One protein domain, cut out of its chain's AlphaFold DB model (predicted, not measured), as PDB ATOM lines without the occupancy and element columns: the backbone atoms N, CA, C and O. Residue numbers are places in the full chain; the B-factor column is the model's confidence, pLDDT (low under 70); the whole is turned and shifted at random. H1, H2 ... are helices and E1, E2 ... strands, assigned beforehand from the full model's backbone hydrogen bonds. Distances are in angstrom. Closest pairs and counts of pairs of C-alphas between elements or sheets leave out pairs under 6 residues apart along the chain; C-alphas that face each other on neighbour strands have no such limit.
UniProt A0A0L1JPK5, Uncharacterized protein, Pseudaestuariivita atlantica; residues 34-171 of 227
ATOM      1  N   LEU A  34     242.079 178.759 246.862       91.31
ATOM      2  CA  LEU A  34     243.478 178.336 246.865       91.31
ATOM      3  C   LEU A  34     244.360 179.486 246.372       91.31
ATOM      4  O   LEU A  34     244.088 180.056 245.317       91.31
ATOM      5  N   ALA A  35     245.441 179.786 247.089       93.44
ATOM      6  CA  ALA A  35     246.450 180.744 246.647       93.44
ATOM      7  C   ALA A  35     247.645 180.017 246.008       93.44
ATOM      8  O   ALA A  35     248.324 179.233 246.670       93.44
ATOM      9  N   ASP A  36     247.915 180.293 244.734       94.88
ATOM     10  CA  ASP A  36     249.149 179.904 244.046       94.88
ATOM     11  C   ASP A  36     250.088 181.114 243.997       94.88
ATOM     12  O   ASP A  36     249.801 182.100 243.317       94.88
ATOM     13  N   ILE A  37     251.176 181.070 244.770       95.88
ATOM     14  CA  ILE A  37     252.064 182.212 245.016       95.88
ATOM     15  C   ILE A  37     253.460 181.939 244.461       95.88
ATOM     16  O   ILE A  37     254.123 180.937 244.761       95.88
ATOM     17  N   ARG A  38     253.956 182.889 243.669       96.12
ATOM     18  CA  ARG A  38     255.305 182.872 243.107       96.12
ATOM     19  C   ARG A  38     256.257 183.690 243.969       96.12
ATOM     20  O   ARG A  38     255.854 184.580 244.710       96.12
ATOM     21  N   THR A  39     257.547 183.393 243.853       95.00
ATOM     22  CA  THR A  39     258.603 184.027 244.658       95.00
ATOM     23  C   THR A  39     258.692 185.542 244.449       95.00
ATOM     24  O   THR A  39     259.103 186.270 245.350       95.00
ATOM     25  N   ASP A  40     258.278 186.030 243.277       93.50
ATOM     26  CA  ASP A  40     258.344 187.435 242.874       93.50
ATOM     27  C   ASP A  40     257.192 188.310 243.406       93.50
ATOM     28  O   ASP A  40     257.212 189.533 243.235       93.50
ATOM     29  N   GLY A  41     256.201 187.707 244.066       94.25
ATOM     30  CA  GLY A  41     255.006 188.382 244.574       94.25
ATOM     31  C   GLY A  41     253.773 188.204 243.702       94.25
ATOM     32  O   GLY A  41     252.664 188.479 244.169       94.25
ATOM     33  N   THR A  42     253.930 187.718 242.470       97.44
ATOM     34  CA  THR A  42     252.780 187.388 241.629       97.44
ATOM     35  C   THR A  42     252.025 186.196 242.214       97.44
ATOM     36  O   THR A  42     252.620 185.286 242.794       97.44
ATOM     37  N   ALA A  43     250.698 186.223 242.114       97.56
ATOM     38  CA  ALA A  43     249.858 185.174 242.679       97.56
ATOM     39  C   ALA A  43     248.539 185.022 241.920       97.56
ATOM     40  O   ALA A  43     248.046 185.981 241.323       97.56
ATOM     41  N   GLN A  44     247.946 183.835 241.983       97.25
ATOM     42  CA  GLN A  44     246.574 183.582 241.555       97.25
ATOM     43  C   GLN A  44     245.764 183.041 242.727       97.25
ATOM     44  O   GLN A  44     246.195 182.126 243.422       97.25
ATOM     45  N   PHE A  45     244.577 183.601 242.929       95.38
ATOM     46  CA  PHE A  45     243.607 183.126 243.906       95.38
ATOM     47  C   PHE A  45     242.490 182.434 243.142       95.38
ATOM     48  O   PHE A  45     241.755 183.060 242.374       95.38
ATOM     49  N   LEU A  46     242.424 181.121 243.309       93.06
ATOM     50  CA  LEU A  46     241.603 180.221 242.520       93.06
ATOM     51  C   LEU A  46     240.414 179.764 243.360       93.06
ATOM     52  O   LEU A  46     240.605 179.232 244.450       93.06
ATOM     53  N   SER A  47     239.202 179.911 242.835       91.12
ATOM     54  CA  SER A  47     238.032 179.221 243.371       91.12
ATOM     55  C   SER A  47     238.096 177.753 242.970       91.12
ATOM     56  O   SER A  47     238.270 177.433 241.789       91.12
ATOM     57  N   VAL A  48     237.996 176.868 243.961       89.38
ATOM     58  CA  VAL A  48     238.060 175.418 243.784       89.38
ATOM     59  C   VAL A  48     236.673 174.825 243.989       89.38
ATOM     60  O   VAL A  48     236.107 174.880 245.080       89.38
ATOM     61  N   ASN A  49     236.135 174.213 242.937       86.81
ATOM     62  CA  ASN A  49     234.885 173.463 242.989       86.81
ATOM     63  C   ASN A  49     235.123 172.056 242.429       86.81
ATOM     64  O   ASN A  49     235.160 171.852 241.212       86.81
ATOM     65  N   GLY A  50     235.346 171.095 243.328       84.75
ATOM     66  CA  GLY A  50     235.816 169.760 242.961       84.75
ATOM     67  C   GLY A  50     237.204 169.830 242.316       84.75
ATOM     68  O   GLY A  50     238.155 170.308 242.927       84.75
ATOM     69  N   THR A  51     237.319 169.368 241.070       86.06
ATOM     70  CA  THR A  51     238.562 169.434 240.281       86.06
ATOM     71  C   THR A  51     238.716 170.735 239.495       86.06
ATOM     72  O   THR A  51     239.813 171.035 239.022       86.06
ATOM     73  N   ASN A  52     237.643 171.521 239.350       88.69
ATOM     74  CA  ASN A  52     237.678 172.757 238.585       88.69
ATOM     75  C   ASN A  52     238.328 173.877 239.408       88.69
ATOM     76  O   ASN A  52     237.963 174.101 240.565       88.69
ATOM     77  N   ARG A  53     239.275 174.589 238.790       91.62
ATOM     78  CA  ARG A  53     239.977 175.737 239.367       91.62
ATOM     79  C   ARG A  53     239.751 176.943 238.474       91.62
ATOM     80  O   ARG A  53     240.187 176.953 237.327       91.62
ATOM     81  N   THR A  54     239.068 177.955 238.991       92.31
ATOM     82  CA  THR A  54     238.772 179.186 238.244       92.31
ATOM     83  C   THR A  54     239.480 180.370 238.899       92.31
ATOM     84  O   THR A  54     239.314 180.564 240.103       92.31
ATOM     85  N   PRO A  55     240.272 181.168 238.160       93.94
ATOM     86  CA  PRO A  55     240.931 182.334 238.731       93.94
ATOM     87  C   PRO A  55     239.908 183.413 239.083       93.94
ATOM     88  O   PRO A  55     239.176 183.894 238.222       93.94
ATOM     89  N   MET A  56     239.883 183.794 240.359       94.94
ATOM     90  CA  MET A  56     239.039 184.870 240.883       94.94
ATOM     91  C   MET A  56     239.813 186.182 240.921       94.94
ATOM     92  O   MET A  56     239.318 187.218 240.484       94.94
ATOM     93  N   TRP A  57     241.059 186.113 241.403       97.81
ATOM     94  CA  TRP A  57     241.958 187.255 241.489       97.81
ATOM     95  C   TRP A  57     243.351 186.897 240.998       97.81
ATOM     96  O   TRP A  57     243.903 185.858 241.360       97.81
ATOM     97  N   THR A  58     243.953 187.807 240.244       98.38
ATOM     98  CA  THR A  58     245.348 187.704 239.810       98.38
ATOM     99  C   THR A  58     246.129 188.890 240.341       98.38
ATOM    100  O   THR A  58     245.790 190.039 240.064       98.38
ATOM    101  N   VAL A  59     247.189 188.614 241.094       98.50
ATOM    102  CA  VAL A  59     248.116 189.613 241.621       98.50
ATOM    103  C   VAL A  59     249.324 189.714 240.707       98.50
ATOM    104  O   VAL A  59     250.006 188.727 240.435       98.50
ATOM    105  N   THR A  60     249.610 190.934 240.269       98.00
ATOM    106  CA  THR A  60     250.795 191.272 239.480       98.00
ATOM    107  C   THR A  60     251.571 192.380 240.169       98.00
ATOM    108  O   THR A  60     250.959 193.334 240.649       98.00
ATOM    109  N   CYS A  61     252.898 192.295 240.174       95.88
ATOM    110  CA  CYS A  61     253.778 193.317 240.735       95.88
ATOM    111  C   CYS A  61     254.602 193.982 239.630       95.88
ATOM    112  O   CYS A  61     255.065 193.310 238.712       95.88
ATOM    113  N   ARG A  62     254.785 195.306 239.708       93.88
ATOM    114  CA  ARG A  62     255.619 196.051 238.743       93.88
ATOM    115  C   ARG A  62     257.108 195.763 238.937       93.88
ATOM    116  O   ARG A  62     257.866 195.723 237.976       93.88
ATOM    117  N   VAL A  63     257.512 195.616 240.192       91.38
ATOM    118  CA  VAL A  63     258.852 195.214 240.627       91.38
ATOM    119  C   VAL A  63     258.659 194.066 241.611       91.38
ATOM    120  O   VAL A  63     257.612 193.993 242.251       91.38
ATOM    121  N   GLN A  64     259.639 193.171 241.745       90.38
ATOM    122  CA  GLN A  64     259.570 192.069 242.706       90.38
ATOM    123  C   GLN A  64     259.103 192.569 244.085       90.38
ATOM    124  O   GLN A  64     259.720 193.459 244.676       90.38
ATOM    125  N   LEU A  65     257.974 192.023 244.556       89.38
ATOM    126  CA  LEU A  65     257.305 192.351 245.824       89.38
ATOM    127  C   LEU A  65     256.869 193.823 246.003       89.38
ATOM    128  O   LEU A  65     256.550 194.235 247.117       89.38
ATOM    129  N   ARG A  66     256.855 194.647 244.945       90.88
ATOM    130  CA  ARG A  66     256.559 196.089 245.025       90.88
ATOM    131  C   ARG A  66     255.596 196.557 243.936       90.88
ATOM    132  O   ARG A  66     255.669 196.148 242.779       90.88
ATOM    133  N   GLY A  67     254.725 197.499 244.308       92.31
ATOM    134  CA  GLY A  67     253.728 198.062 243.393       92.31
ATOM    135  C   GLY A  67     252.784 196.985 242.865       92.31
ATOM    136  O   GLY A  67     252.575 196.890 241.656       92.31
ATOM    137  N   CYS A  68     252.305 196.126 243.766       96.44
ATOM    138  CA  CYS A  68     251.451 195.000 243.430       96.44
ATOM    139  C   CYS A  68     249.981 195.421 243.381       96.44
ATOM    140  O   CYS A  68     249.509 196.194 244.215       96.44
ATOM    141  N   THR A  69     249.258 194.886 242.405       97.88
ATOM    142  CA  THR A  69     247.822 195.113 242.217       97.88
ATOM    143  C   THR A  69     247.138 193.776 241.997       97.88
ATOM    144  O   THR A  69     247.655 192.965 241.224       97.88
ATOM    145  N   ALA A  70     245.981 193.560 242.613       98.31
ATOM    146  CA  ALA A  70     245.136 192.412 242.321       98.31
ATOM    147  C   ALA A  70     244.031 192.804 241.343       98.31
ATOM    148  O   ALA A  70     243.449 193.879 241.459       98.31
ATOM    149  N   ARG A  71     243.729 191.937 240.383       98.06
ATOM    150  CA  ARG A  71     242.689 192.161 239.378       98.06
ATOM    151  C   ARG A  71     241.683 191.025 239.407       98.06
ATOM    152  O   ARG A  71     242.084 189.865 239.411       98.06
ATOM    153  N   ALA A  72     240.413 191.390 239.366       96.94
ATOM    154  CA  ALA A  72     239.274 190.517 239.117       96.94
ATOM    155  C   ALA A  72     238.456 191.105 237.949       96.94
ATOM    156  O   ALA A  72     238.703 192.247 237.541       96.94
ATOM    157  N   PRO A  73     237.494 190.373 237.363       95.31
ATOM    158  CA  PRO A  73     236.655 190.912 236.294       95.31
ATOM    159  C   PRO A  73     235.961 192.218 236.716       95.31
ATOM    160  O   PRO A  73     235.137 192.231 237.630       95.31
ATOM    161  N   GLY A  74     236.325 193.325 236.060       94.81
ATOM    162  CA  GLY A  74     235.786 194.663 236.328       94.81
ATOM    163  C   GLY A  74     236.297 195.351 237.601       94.81
ATOM    164  O   GLY A  74     235.853 196.461 237.885       94.81
ATOM    165  N   LEU A  75     237.220 194.734 238.350       97.00
ATOM    166  CA  LEU A  75     237.702 195.233 239.640       97.00
ATOM    167  C   LEU A  75     239.224 195.194 239.757       97.00
ATOM    168  O   LEU A  75     239.895 194.271 239.291       97.00
ATOM    169  N   VAL A  76     239.771 196.182 240.457       97.81
ATOM    170  CA  VAL A  76     241.190 196.262 240.799       97.81
ATOM    171  C   VAL A  76     241.323 196.579 242.280       97.81
ATOM    172  O   VAL A  76     240.779 197.567 242.757       97.81
ATOM    173  N   LEU A  77     242.072 195.759 243.008       97.75
ATOM    174  CA  LEU A  77     242.407 195.987 244.405       97.75
ATOM    175  C   LEU A  77     243.875 196.397 244.514       97.75
ATOM    176  O   LEU A  77     244.762 195.794 243.902       97.75
ATOM    177  N   THR A  78     244.141 197.423 245.310       97.25
ATOM    178  CA  THR A  78     245.496 197.907 245.587       97.25
ATOM    179  C   THR A  78     245.669 198.106 247.083       97.25
ATOM    180  O   THR A  78     244.690 198.336 247.790       97.25
ATOM    181  N   ALA A  79     246.904 198.009 247.568       95.81
ATOM    182  CA  ALA A  79     247.259 198.427 248.916       95.81
ATOM    183  C   ALA A  79     248.403 199.435 248.832       95.81
ATOM    184  O   ALA A  79     249.348 199.243 248.059       95.81
ATOM    185  N   ASP A  80     248.312 200.516 249.600       93.50
ATOM    186  CA  ASP A  80     249.423 201.453 249.736       93.50
ATOM    187  C   ASP A  80     250.483 200.935 250.723       93.50
ATOM    188  O   ASP A  80     250.351 199.857 251.305       93.50
ATOM    189  N   ARG A  81     251.556 201.711 250.930       90.62
ATOM    190  CA  ARG A  81     252.661 201.330 251.828       90.62
ATOM    191  C   ARG A  81     252.234 201.168 253.291       90.62
ATOM    192  O   ARG A  81     252.898 200.464 254.042       90.62
ATOM    193  N   THR A  82     251.133 201.793 253.705       90.88
ATOM    194  CA  THR A  82     250.598 201.654 255.070       90.88
ATOM    195  C   THR A  82     249.740 200.390 255.223       90.88
ATOM    196  O   THR A  82     249.501 199.909 256.337       90.88
ATOM    197  N   GLY A  83     249.353 199.778 254.098       90.81
ATOM    198  CA  GLY A  83     248.441 198.641 254.033       90.81
ATOM    199  C   GLY A  83     246.973 199.061 253.931       90.81
ATOM    200  O   GLY A  83     246.089 198.214 254.072       90.81
ATOM    201  N   VAL A  84     246.686 200.340 253.684       94.75
ATOM    202  CA  VAL A  84     245.318 200.771 253.385       94.75
ATOM    203  C   VAL A  84     244.948 200.245 252.006       94.75
ATOM    204  O   VAL A  84     245.674 200.438 251.028       94.75
ATOM    205  N   VAL A  85     243.819 199.544 251.949       95.56
ATOM    206  CA  VAL A  85     243.328 198.883 250.743       95.56
ATOM    207  C   VAL A  85     242.355 199.806 250.028       95.56
ATOM    208  O   VAL A  85     241.509 200.432 250.658       95.56
ATOM    209  N   ARG A  86     242.469 199.884 248.703       96.81
ATOM    210  CA  ARG A  86     241.555 200.630 247.835       96.81
ATOM    211  C   ARG A  86     241.032 199.710 246.748       96.81
ATOM    212  O   ARG A  86     241.821 199.026 246.089       96.81
ATOM    213  N   LEU A  87     239.717 199.719 246.562       96.62
ATOM    214  CA  LEU A  87     239.047 199.050 245.456       96.62
ATOM    215  C   LEU A  87     238.777 200.085 244.365       96.62
ATOM    216  O   LEU A  87     238.304 201.186 244.623       96.62
ATOM    217  N   ALA A  88     239.093 199.729 243.133       95.44
ATOM    218  CA  ALA A  88     238.795 200.509 241.950       95.44
ATOM    219  C   ALA A  88     237.949 199.666 240.997       95.44
ATOM    220  O   ALA A  88     238.123 198.452 240.875       95.44
ATOM    221  N   GLY A  89     237.034 200.336 240.315       93.75
ATOM    222  CA  GLY A  89     236.124 199.766 239.338       93.75
ATOM    223  C   GLY A  89     235.476 200.898 238.552       93.75
ATOM    224  O   GLY A  89     235.630 202.073 238.894       93.75
ATOM    225  N   TYR A  90     234.769 200.551 237.485       91.94
ATOM    226  CA  TYR A  90     234.000 201.526 236.723       91.94
ATOM    227  C   TYR A  90     232.552 201.533 237.211       91.94
ATOM    228  O   TYR A  90     231.822 200.565 237.006       91.94
ATOM    229  N   ALA A  91     232.138 202.636 237.829       92.69
ATOM    230  CA  ALA A  91     230.740 202.948 238.083       92.69
ATOM    231  C   ALA A  91     230.458 204.367 237.589       92.69
ATOM    232  O   ALA A  91     231.189 205.293 237.953       92.69
ATOM    233  N   PRO A  92     229.414 204.563 236.776       92.44
ATOM    234  CA  PRO A  92     228.928 205.900 236.507       92.44
ATOM    235  C   PRO A  92     228.458 206.615 237.782       92.44
ATOM    236  O   PRO A  92     228.106 205.974 238.768       92.44
ATOM    237  N   TRP A  93     228.440 207.948 237.761       90.19
ATOM    238  CA  TRP A  93     228.173 208.776 238.948       90.19
ATOM    239  C   TRP A  93     226.775 208.578 239.560       90.19
ATOM    240  O   TRP A  93     226.590 208.790 240.753       90.19
ATOM    241  N   ASP A  94     225.803 208.167 238.751       92.25
ATOM    242  CA  ASP A  94     224.413 207.882 239.115       92.25
ATOM    243  C   ASP A  94     224.158 206.386 239.371       92.25
ATOM    244  O   ASP A  94     223.016 205.974 239.577       92.25
ATOM    245  N   ALA A  95     225.201 205.552 239.328       93.94
ATOM    246  CA  ALA A  95     225.057 204.122 239.534       93.94
ATOM    247  C   ALA A  95     224.957 203.765 241.021       93.94
ATOM    248  O   ALA A  95     225.673 204.291 241.877       93.94
ATOM    249  N   ARG A  96     224.100 202.791 241.325       94.31
ATOM    250  CA  ARG A  96     224.000 202.161 242.636       94.31
ATOM    251  C   ARG A  96     224.987 201.005 242.720       94.31
ATOM    252  O   ARG A  96     224.992 200.123 241.865       94.31
ATOM    253  N   ILE A  97     225.767 200.980 243.796       95.50
ATOM    254  CA  ILE A  97     226.671 199.874 244.115       95.50
ATOM    255  C   ILE A  97     226.085 199.086 245.289       95.50
ATOM    256  O   ILE A  97     225.647 199.655 246.297       95.50
ATOM    257  N   SER A  98     226.046 197.764 245.153       96.25
ATOM    258  CA  SER A  98     225.531 196.866 246.184       96.25
ATOM    259  C   SER A  98     226.307 195.553 246.245       96.25
ATOM    260  O   SER A  98     226.911 195.124 245.263       96.25
ATOM    261  N   ALA A  99     226.295 194.915 247.412       96.12
ATOM    262  CA  ALA A  99     226.675 193.521 247.572       96.12
ATOM    263  C   ALA A  99     225.420 192.657 247.556       96.12
ATOM    264  O   ALA A  99     224.512 192.849 248.365       96.12
ATOM    265  N   LEU A 100     225.398 191.686 246.650       95.62
ATOM    266  CA  LEU A 100     224.347 190.691 246.529       95.62
ATOM    267  C   LEU A 100     224.851 189.359 247.081       95.62
ATOM    268  O   LEU A 100     225.798 188.787 246.544       95.62
ATOM    269  N   ASN A 101     224.192 188.847 248.117       93.00
ATOM    270  CA  ASN A 101     224.490 187.550 248.719       93.00
ATOM    271  C   ASN A 101     223.182 186.767 248.911       93.00
ATOM    272  O   ASN A 101     222.258 187.251 249.561       93.00
ATOM    273  N   TYR A 102     223.071 185.597 248.274       86.38
ATOM    274  CA  TYR A 102     221.884 184.721 248.318       86.38
ATOM    275  C   TYR A 102     220.525 185.443 248.151       86.38
ATOM    276  O   TYR A 102     219.554 185.136 248.835       86.38
ATOM    277  N   GLY A 103     220.451 186.416 247.237       84.88
ATOM    278  CA  GLY A 103     219.224 187.174 246.949       84.88
ATOM    279  C   GLY A 103     218.990 188.392 247.848       84.88
ATOM    280  O   GLY A 103     218.126 189.207 247.542       84.88
ATOM    281  N   THR A 104     219.788 188.574 248.902       89.50
ATOM    282  CA  THR A 104     219.773 189.793 249.718       89.50
ATOM    283  C   THR A 104     220.750 190.804 249.134       89.50
ATOM    284  O   THR A 104     221.942 190.516 249.012       89.50
ATOM    285  N   SER A 105     220.251 191.986 248.769       92.12
ATOM    286  CA  SER A 105     221.076 193.104 248.306       92.12
ATOM    287  C   SER A 105     221.288 194.109 249.433       92.12
ATOM    288  O   SER A 105     220.334 194.545 250.079       92.12
ATOM    289  N   ARG A 106     222.543 194.488 249.667       93.44
ATOM    290  CA  ARG A 106     222.930 195.543 250.605       93.44
ATOM    291  C   ARG A 106     223.673 196.628 249.847       93.44
ATOM    292  O   ARG A 106     224.691 196.349 249.222       93.44
ATOM    293  N   SER A 107     223.190 197.865 249.910       93.44
ATOM    294  CA  SER A 107     223.904 198.991 249.302       93.44
ATOM    295  C   SER A 107     225.236 199.236 250.018       93.44
ATOM    296  O   SER A 107     225.304 199.166 251.246       93.44
ATOM    297  N   ILE A 108     226.284 199.504 249.236       91.81
ATOM    298  CA  ILE A 108     227.621 199.833 249.733       91.81
ATOM    299  C   ILE A 108     227.976 201.221 249.193       91.81
ATOM    300  O   ILE A 108     228.331 201.344 248.016       91.81
ATOM    301  N   PRO A 109     227.853 202.279 250.011       82.81
ATOM    302  CA  PRO A 109     228.264 203.605 249.586       82.81
ATOM    303  C   PRO A 109     229.791 203.669 249.454       82.81
ATOM    304  O   PRO A 109     230.511 203.032 250.218       82.81
ATOM    305  N   LYS A 110     230.274 204.478 248.502       77.69
ATOM    306  CA  LYS A 110     231.672 204.942 248.435       77.69
ATOM    307  C   LYS A 110     232.756 203.851 248.394       77.69
ATOM    308  O   LYS A 110     233.823 204.002 248.968       77.69
ATOM    309  N   VAL A 111     232.523 202.749 247.678       85.75
ATOM    310  CA  VAL A 111     233.519 201.661 247.633       85.75
ATOM    311  C   VAL A 111     234.690 201.921 246.675       85.75
ATOM    312  O   VAL A 111     235.740 201.297 246.811       85.75
ATOM    313  N   PHE A 112     234.516 202.795 245.676       90.50
ATOM    314  CA  PHE A 112     235.522 203.009 244.637       90.50
ATOM    315  C   PHE A 112     236.377 204.242 244.882       90.50
ATOM    316  O   PHE A 112     235.862 205.323 245.144       90.50
ATOM    317  N   ASN A 113     237.690 204.070 244.705       84.00
ATOM    318  CA  ASN A 113     238.729 205.100 244.825       84.00
ATOM    319  C   ASN A 113     238.893 205.718 246.226       84.00
ATOM    320  O   ASN A 113     239.777 206.553 246.420       84.00
ATOM    321  N   GLU A 114     238.121 205.257 247.205       90.75
ATOM    322  CA  GLU A 114     238.279 205.566 248.622       90.75
ATOM    323  C   GLU A 114     238.938 204.379 249.359       90.75
ATOM    324  O   GLU A 114     238.974 203.254 248.836       90.75
ATOM    325  N   PRO A 115     239.537 204.607 250.544       94.44
ATOM    326  CA  PRO A 115     239.903 203.525 251.451       94.44
ATOM    327  C   PRO A 115     238.707 202.603 251.697       94.44
ATOM    328  O   PRO A 115     237.624 203.071 252.032       94.44
ATOM    329  N   VAL A 116     238.897 201.297 251.520       93.19
ATOM    330  CA  VAL A 116     237.834 200.326 251.784       93.19
ATOM    331  C   VAL A 116     237.860 199.972 253.261       93.19
ATOM    332  O   VAL A 116     238.842 199.397 253.739       93.19
ATOM    333  N   ASP A 117     236.774 200.290 253.956       91.62
ATOM    334  CA  ASP A 117     236.585 199.910 255.353       91.62
ATOM    335  C   ASP A 117     236.589 198.385 255.519       91.62
ATOM    336  O   ASP A 117     236.086 197.639 254.669       91.62
ATOM    337  N   ASP A 118     237.116 197.909 256.648       87.75
ATOM    338  CA  ASP A 118     237.183 196.472 256.932       87.75
ATOM    339  C   ASP A 118     235.783 195.834 257.005       87.75
ATOM    340  O   ASP A 118     235.620 194.687 256.587       87.75
ATOM    341  N   ASP A 119     234.752 196.583 257.412       90.88
ATOM    342  CA  ASP A 119     233.353 196.128 257.383       90.88
ATOM    343  C   ASP A 119     232.856 195.874 255.955       90.88
ATOM    344  O   ASP A 119     232.155 194.893 255.687       90.88
ATOM    345  N   VAL A 120     233.234 196.739 255.013       92.38
ATOM    346  CA  VAL A 120     232.879 196.582 253.600       92.38
ATOM    347  C   VAL A 120     233.633 195.399 252.998       92.38
ATOM    348  O   VAL A 120     233.021 194.572 252.319       92.38
ATOM    349  N   LEU A 121     234.929 195.260 253.297       92.12
ATOM    350  CA  LEU A 121     235.702 194.077 252.912       92.12
ATOM    351  C   LEU A 121     235.084 192.794 253.477       92.12
ATOM    352  O   LEU A 121     234.958 191.819 252.742       92.12
ATOM    353  N   ALA A 122     234.647 192.797 254.738       91.38
ATOM    354  CA  ALA A 122     234.010 191.649 255.374       91.38
ATOM    355  C   ALA A 122     232.673 191.281 254.714       91.38
ATOM    356  O   ALA A 122     232.359 190.099 254.594       91.38
ATOM    357  N   ILE A 123     231.885 192.263 254.256       92.19
ATOM    358  CA  ILE A 123     230.662 192.012 253.479       92.19
ATOM    359  C   ILE A 123     231.008 191.366 252.135       92.19
ATOM    360  O   ILE A 123     230.417 190.346 251.784       92.19
ATOM    361  N   LEU A 124     231.968 191.936 251.402       93.38
ATOM    362  CA  LEU A 124     232.365 191.454 250.076       93.38
ATOM    363  C   LEU A 124     233.065 190.089 250.121       93.38
ATOM    364  O   LEU A 124     232.992 189.339 249.152       93.38
ATOM    365  N   ALA A 125     233.712 189.751 251.233       92.12
ATOM    366  CA  ALA A 125     234.407 188.484 251.416       92.12
ATOM    367  C   ALA A 125     233.490 187.304 251.750       92.12
ATOM    368  O   ALA A 125     233.958 186.167 251.746       92.12
ATOM    369  N   ARG A 126     232.202 187.535 252.041       89.94
ATOM    370  CA  ARG A 126     231.279 186.436 252.356       89.94
ATOM    371  C   ARG A 126     231.129 185.503 251.149       89.94
ATOM    372  O   ARG A 126     230.921 186.016 250.046       89.94
ATOM    373  N   PRO A 127     231.111 184.175 251.353       86.50
ATOM    374  CA  PRO A 127     230.967 183.222 250.260       86.50
ATOM    375  C   PRO A 127     229.726 183.483 249.402       86.50
ATOM    376  O   PRO A 127     228.625 183.701 249.918       86.50
ATOM    377  N   GLY A 128     229.907 183.465 248.081       87.50
ATOM    378  CA  GLY A 128     228.842 183.671 247.101       87.50
ATOM    379  C   GLY A 128     228.408 185.129 246.943       87.50
ATOM    380  O   GLY A 128     227.387 185.396 246.301       87.50
ATOM    381  N   THR A 129     229.149 186.078 247.519       92.81
ATOM    382  CA  THR A 129     228.856 187.506 247.363       92.81
ATOM    383  C   THR A 129     229.297 187.993 245.993       92.81
ATOM    384  O   THR A 129     230.377 187.673 245.497       92.81
ATOM    385  N   SER A 130     228.429 188.773 245.356       95.50
ATOM    386  CA  SER A 130     228.749 189.502 244.135       95.50
ATOM    387  C   SER A 130     228.657 190.997 244.388       95.50
ATOM    388  O   SER A 130     227.678 191.460 244.974       95.50
ATOM    389  N   LEU A 131     229.626 191.758 243.890       96.12
ATOM    390  CA  LEU A 131     229.467 193.194 243.731       96.12
ATOM    391  C   LEU A 131     228.611 193.443 242.490       96.12
ATOM    392  O   LEU A 131     228.888 192.909 241.411       96.12
ATOM    393  N   VAL A 132     227.570 194.245 242.659       96.62
ATOM    394  CA  VAL A 132     226.622 194.599 241.610       96.62
ATOM    395  C   VAL A 132     226.620 196.113 241.443       96.62
ATOM    396  O   VAL A 132     226.456 196.851 242.417       96.62
ATOM    397  N   ILE A 133     226.814 196.561 240.204       95.38
ATOM    398  CA  ILE A 133     226.724 197.963 239.796       95.38
ATOM    399  C   ILE A 133     225.522 198.087 238.869       95.38
ATOM    400  O   ILE A 133     225.471 197.437 237.823       95.38
ATOM    401  N   GLU A 134     224.569 198.926 239.244       95.62
ATOM    402  CA  GLU A 134     223.301 199.114 238.539       95.62
ATOM    403  C   GLU A 134     223.077 200.583 238.211       95.62
ATOM    404  O   GLU A 134     223.420 201.461 239.000       95.62
ATOM    405  N   ARG A 135     222.440 200.857 237.074       95.25
ATOM    406  CA  ARG A 135     221.911 202.181 236.737       95.25
ATOM    407  C   ARG A 135     220.448 202.016 236.337       95.25
ATOM    408  O   ARG A 135     220.152 201.433 235.294       95.25
ATOM    409  N   GLY A 136     219.539 202.512 237.175       92.38
ATOM    410  CA  GLY A 136     218.111 202.222 237.035       92.38
ATOM    411  C   GLY A 136     217.849 200.718 237.160       92.38
ATOM    412  O   GLY A 136     218.224 200.112 238.159       92.38
ATOM    413  N   GLU A 137     217.249 200.121 236.133       93.00
ATOM    414  CA  GLU A 137     216.934 198.682 236.074       93.00
ATOM    415  C   GLU A 137     218.015 197.847 235.366       93.00
ATOM    416  O   GLU A 137     217.904 196.625 235.261       93.00
ATOM    417  N   VAL A 138     219.074 198.490 234.865       95.69
ATOM    418  CA  VAL A 138     220.125 197.820 234.095       95.69
ATOM    419  C   VAL A 138     221.301 197.470 235.000       95.69
ATOM    420  O   VAL A 138     221.923 198.347 235.605       95.69
ATOM    421  N   VAL A 139     221.655 196.185 235.036       95.62
ATOM    422  CA  VAL A 139     222.883 195.696 235.674       95.62
ATOM    423  C   VAL A 139     224.062 195.958 234.736       95.62
ATOM    424  O   VAL A 139     224.183 195.328 233.689       95.62
ATOM    425  N   LEU A 140     224.939 196.887 235.119       95.19
ATOM    426  CA  LEU A 140     226.143 197.241 234.361       95.19
ATOM    427  C   LEU A 140     227.282 196.249 234.606       95.19
ATOM    428  O   LEU A 140     228.028 195.910 233.692       95.19
ATOM    429  N   LEU A 141     227.425 195.793 235.851       95.50
ATOM    430  CA  LEU A 141     228.428 194.813 236.249       95.50
ATOM    431  C   LEU A 141     227.868 193.929 237.355       95.50
ATOM    432  O   LEU A 141     227.287 194.420 238.322       95.50
ATOM    433  N   ARG A 142     228.124 192.629 237.243       95.62
ATOM    434  CA  ARG A 142     227.973 191.671 238.334       95.62
ATOM    435  C   ARG A 142     229.209 190.796 238.369       95.62
ATOM    436  O   ARG A 142     229.467 190.060 237.421       95.62
ATOM    437  N   THR A 143     229.968 190.885 239.450       95.19
ATOM    438  CA  THR A 143     231.245 190.178 239.583       95.19
ATOM    439  C   THR A 143     231.365 189.566 240.967       95.19
ATOM    440  O   THR A 143     230.937 190.166 241.953       95.19
ATOM    441  N   GLN A 144     231.888 188.345 241.043       93.75
ATOM    442  CA  GLN A 144     232.072 187.656 242.316       93.75
ATOM    443  C   GLN A 144     233.252 188.254 243.076       93.75
ATOM    444  O   GLN A 144     234.279 188.586 242.487       93.75
ATOM    445  N   THR A 145     233.097 188.377 244.389       94.88
ATOM    446  CA  THR A 145     234.115 188.958 245.274       94.88
ATOM    447  C   THR A 145     234.716 187.941 246.238       94.88
ATOM    448  O   THR A 145     235.426 188.322 247.167       94.88
ATOM    449  N   ASP A 146     234.490 186.645 246.000       91.44
ATOM    450  CA  ASP A 146     235.069 185.575 246.812       91.44
ATOM    451  C   ASP A 146     236.601 185.723 246.893       91.44
ATOM    452  O   ASP A 146     237.279 186.052 245.913       91.44
ATOM    453  N   GLY A 147     237.149 185.517 248.090       91.38
ATOM    454  CA  GLY A 147     238.585 185.640 248.351       91.38
ATOM    455  C   GLY A 147     239.125 187.072 248.443       91.38
ATOM    456  O   GLY A 147     240.322 187.232 248.681       91.38
ATOM    457  N   ILE A 148     238.295 188.120 248.316       95.56
ATOM    458  CA  ILE A 148     238.768 189.517 248.384       95.56
ATOM    459  C   ILE A 148     239.496 189.839 249.699       95.56
ATOM    460  O   ILE A 148     240.501 190.545 249.670       95.56
ATOM    461  N   ALA A 149     239.060 189.289 250.840       93.88
ATOM    462  CA  ALA A 149     239.737 189.485 252.126       93.88
ATOM    463  C   ALA A 149     241.125 188.828 252.157       93.88
ATOM    464  O   ALA A 149     242.092 189.445 252.603       93.88
ATOM    465  N   MET A 150     241.244 187.607 251.631       93.31
ATOM    466  CA  MET A 150     242.519 186.897 251.527       93.31
ATOM    467  C   MET A 150     243.504 187.655 250.622       93.31
ATOM    468  O   MET A 150     244.665 187.852 250.982       93.31
ATOM    469  N   VAL A 151     243.021 188.158 249.484       96.44
ATOM    470  CA  VAL A 151     243.799 188.983 248.550       96.44
ATOM    471  C   VAL A 151     244.214 190.303 249.200       96.44
ATOM    472  O   VAL A 151     245.374 190.701 249.099       96.44
ATOM    473  N   ALA A 152     243.303 190.972 249.911       96.31
ATOM    474  CA  ALA A 152     243.594 192.192 250.658       96.31
ATOM    475  C   ALA A 152     244.685 191.956 251.715       96.31
ATOM    476  O   ALA A 152     245.634 192.735 251.809       96.31
ATOM    477  N   ALA A 153     244.597 190.858 252.472       95.25
ATOM    478  CA  ALA A 153     245.606 190.470 253.452       95.25
ATOM    479  C   ALA A 153     246.974 190.204 252.803       95.25
ATOM    480  O   ALA A 153     247.997 190.645 253.329       95.25
ATOM    481  N   TYR A 154     246.998 189.547 251.641       96.50
ATOM    482  CA  TYR A 154     248.229 189.321 250.888       96.50
ATOM    483  C   TYR A 154     248.847 190.629 250.378       96.50
ATOM    484  O   TYR A 154     250.040 190.862 250.570       96.50
ATOM    485  N   LEU A 155     248.046 191.536 249.807       96.75
ATOM    486  CA  LEU A 155     248.522 192.853 249.365       96.75
ATOM    487  C   LEU A 155     249.058 193.694 250.535       96.75
ATOM    488  O   LEU A 155     250.109 194.321 250.409       96.75
ATOM    489  N   ARG A 156     248.381 193.669 251.691       95.12
ATOM    490  CA  ARG A 156     248.843 194.312 252.936       95.12
ATOM    491  C   ARG A 156     250.178 193.747 253.407       95.12
ATOM    492  O   ARG A 156     251.045 194.496 253.853       95.12
ATOM    493  N   TRP A 157     250.345 192.428 253.322       95.12
ATOM    494  CA  TRP A 157     251.606 191.781 253.654       95.12
ATOM    495  C   TRP A 157     252.710 192.193 252.681       95.12
ATOM    496  O   TRP A 157     253.758 192.633 253.141       95.12
ATOM    497  N   LEU A 158     252.460 192.148 251.366       94.62
ATOM    498  CA  LEU A 158     253.414 192.564 250.332       94.62
ATOM    499  C   LEU A 158     253.878 194.011 250.527       94.62
ATOM    500  O   LEU A 158     255.078 194.281 250.471       94.62
ATOM    501  N   ALA A 159     252.948 194.921 250.838       92.25
ATOM    502  CA  ALA A 159     253.252 196.324 251.106       92.25
ATOM    503  C   ALA A 159     254.285 196.512 252.230       92.25
ATOM    504  O   ALA A 159     255.074 197.449 252.174       92.25
ATOM    505  N   ARG A 160     254.317 195.601 253.213       88.56
ATOM    506  CA  ARG A 160     255.254 195.618 254.351       88.56
ATOM    507  C   ARG A 160     256.457 194.693 254.155       88.56
ATOM    508  O   ARG A 160     257.504 194.906 254.758       88.56
ATOM    509  N   ALA A 161     256.322 193.642 253.350       80.94
ATOM    510  CA  ALA A 161     257.354 192.636 253.112       80.94
ATOM    511  C   ALA A 161     258.590 193.247 252.439       80.94
ATOM    512  O   ALA A 161     259.721 192.918 252.805       80.94
ATOM    513  N   ALA A 162     258.365 194.192 251.521       69.38
ATOM    514  CA  ALA A 162     259.422 194.940 250.850       69.38
ATOM    515  C   ALA A 162     260.303 195.750 251.819       69.38
ATOM    516  O   ALA A 162     261.507 195.859 251.585       69.38
ATOM    517  N   ASP A 163     259.720 196.282 252.895       76.00
ATOM    518  CA  ASP A 163     260.439 197.051 253.919       76.00
ATOM    519  C   ASP A 163     261.159 196.134 254.918       76.00
ATOM    520  O   ASP A 163     262.176 196.502 255.498       76.00
ATOM    521  N   ARG A 164     260.673 194.898 255.073       79.12
ATOM    522  CA  ARG A 164     261.269 193.859 255.930       79.12
ATOM    523  C   ARG A 164     262.388 193.064 255.248       79.12
ATOM    524  O   ARG A 164     262.890 192.109 255.832       79.12
ATOM    525  N   GLY A 165     262.756 193.409 254.013       82.62
ATOM    526  CA  GLY A 165     263.814 192.721 253.266       82.62
ATOM    527  C   GLY A 165     263.459 191.295 252.825       82.62
ATOM    528  O   GLY A 165     264.356 190.517 252.499       82.62
ATOM    529  N   VAL A 166     262.169 190.941 252.802       87.94
ATOM    530  CA  VAL A 166     261.706 189.642 252.298       87.94
ATOM    531  C   VAL A 166     262.044 189.534 250.810       87.94
ATOM    532  O   VAL A 166     261.864 190.492 250.061       87.94
ATOM    533  N   ARG A 167     262.540 188.369 250.378       90.06
ATOM    534  CA  ARG A 167     262.891 188.091 248.970       90.06
ATOM    535  C   ARG A 167     262.009 187.036 248.307       90.06
ATOM    536  O   ARG A 167     262.056 186.898 247.089       90.06
ATOM    537  N   ASP A 168     261.223 186.317 249.099       92.12
ATOM    538  CA  ASP A 168     260.345 185.253 248.628       92.12
ATOM    539  C   ASP A 168     258.923 185.474 249.151       92.12
ATOM    540  O   ASP A 168     258.671 185.421 250.358       92.12
ATOM    541  N   ALA A 169     257.989 185.723 248.232       93.25
ATOM    542  CA  ALA A 169     256.585 185.927 248.572       93.25
ATOM    543  C   ALA A 169     255.917 184.687 249.185       93.25
ATOM    544  O   ALA A 169     254.932 184.814 249.911       93.25
ATOM    545  N   ARG A 170     256.464 183.490 248.939       92.56
ATOM    546  CA  ARG A 170     255.938 182.220 249.463       92.56
ATOM    547  C   ARG A 170     256.091 182.085 250.974       92.56
ATOM    548  O   ARG A 170     255.478 181.208 251.568       92.56
ATOM    549  N   ALA A 171     256.876 182.962 251.601       89.12
ATOM    550  CA  ALA A 171     256.942 183.074 253.053       89.12
ATOM    551  C   ALA A 171     255.651 183.646 253.669       89.12
ATOM    552  O   ALA A 171     255.491 183.623 254.892       89.12
TER     553      ALA A 171
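What this domain is: This is residues 34 to 171 of the 227 residues of an uncharacterized protein of Pseudaestuariivita atlantica (UniProt A0A0L1JPK5). A sheet of six strands curls round one long helix, H2, and a smaller sheet of four strands stands beyond one end of that helix, with the short helix H1 touching the beginning of H2 and only grazing the smaller sheet. The printed part has 138 residues, with ten named strands and two named helices in the order E1 to E8, H1, E9, E10, H2. The sheets run E1 E2 E3 E4 E5 E6 and E8 E7 E9 E10, both antiparallel, and the class is mixed, helices and strands. The whole is compact, with a radius of gyration of the C-alphas of 15.3 A and spans of 49 by 36 by 22 A.

How they stand to each other: E1, residues 34 to 37, and E2, residues 43 to 49, form a hairpin, with N 36 and O 44 2.8 A apart. E3, residues 52 to 63, bends by 54 degrees at residue 56; N 45 of E2 and O 57 are 2.8 A apart. E4, residues 66 to 72, follows, with N 71 and O 58 at 2.8 A. E5, residues 75 to 79, has N 77 and O 70 at 2.8 A, and E6, residues 85 to 89, has N 88 and O 76 at 2.8 A. These six strands are a meander, each the antiparallel neighbour of the one before, in a strongly twisted sheet. H2, residues 148 to 161, is on one face of it, giving two layers; the closest C-alphas of E5 and H2 are those of Ala 79 and Leu 155, 5.7 A apart. In the second sheet, also strongly twisted, E7, residues 96 to 101, and E8, residues 104 to 107, form a hairpin, with N 99 and O 106 at 2.8 A. E9, residues 130 to 135, is the antiparallel neighbour of E7, with N 98 and O 132 at 2.9 A. E10, residues 138 to 144, forms a hairpin with E9, with N 131 and O 143 at 2.8 A. E8, H1 of residues 118 to 124, and E9 form a split strand-helix-strand unit, two strands running the same way with E7 between them, and its crossover is right-handed. H1 touches H2, by residues 148 to 149 of H2 alone, at a steep tilt of 43 degrees, opposite ways; the closest C-alphas, of Leu 121 and Ala 149, are 6.2 A apart. E6 and E7 are apart. Each O i to N i+4 pair of H1 is within hydrogen-bond range, and 9 of 10 in H2.

Where its parts are: E1 begins at C-alpha 34, (243.478, 178.336, 246.865). E3 is 30.9 A long, E4 19.1 A, E2 19.0 A and E10 17.7 A. H2 is 19.4 A long and ends at C-alpha 161, (257.354, 192.636, 253.112).

The domain as a whole: The C-alphas farthest apart, of Glu 137 and Gly 165, are 50.3 A apart. The printed part has no cut and no long link. Mean pLDDT of the printed part is 92.6, and residue 162 alone is under 70.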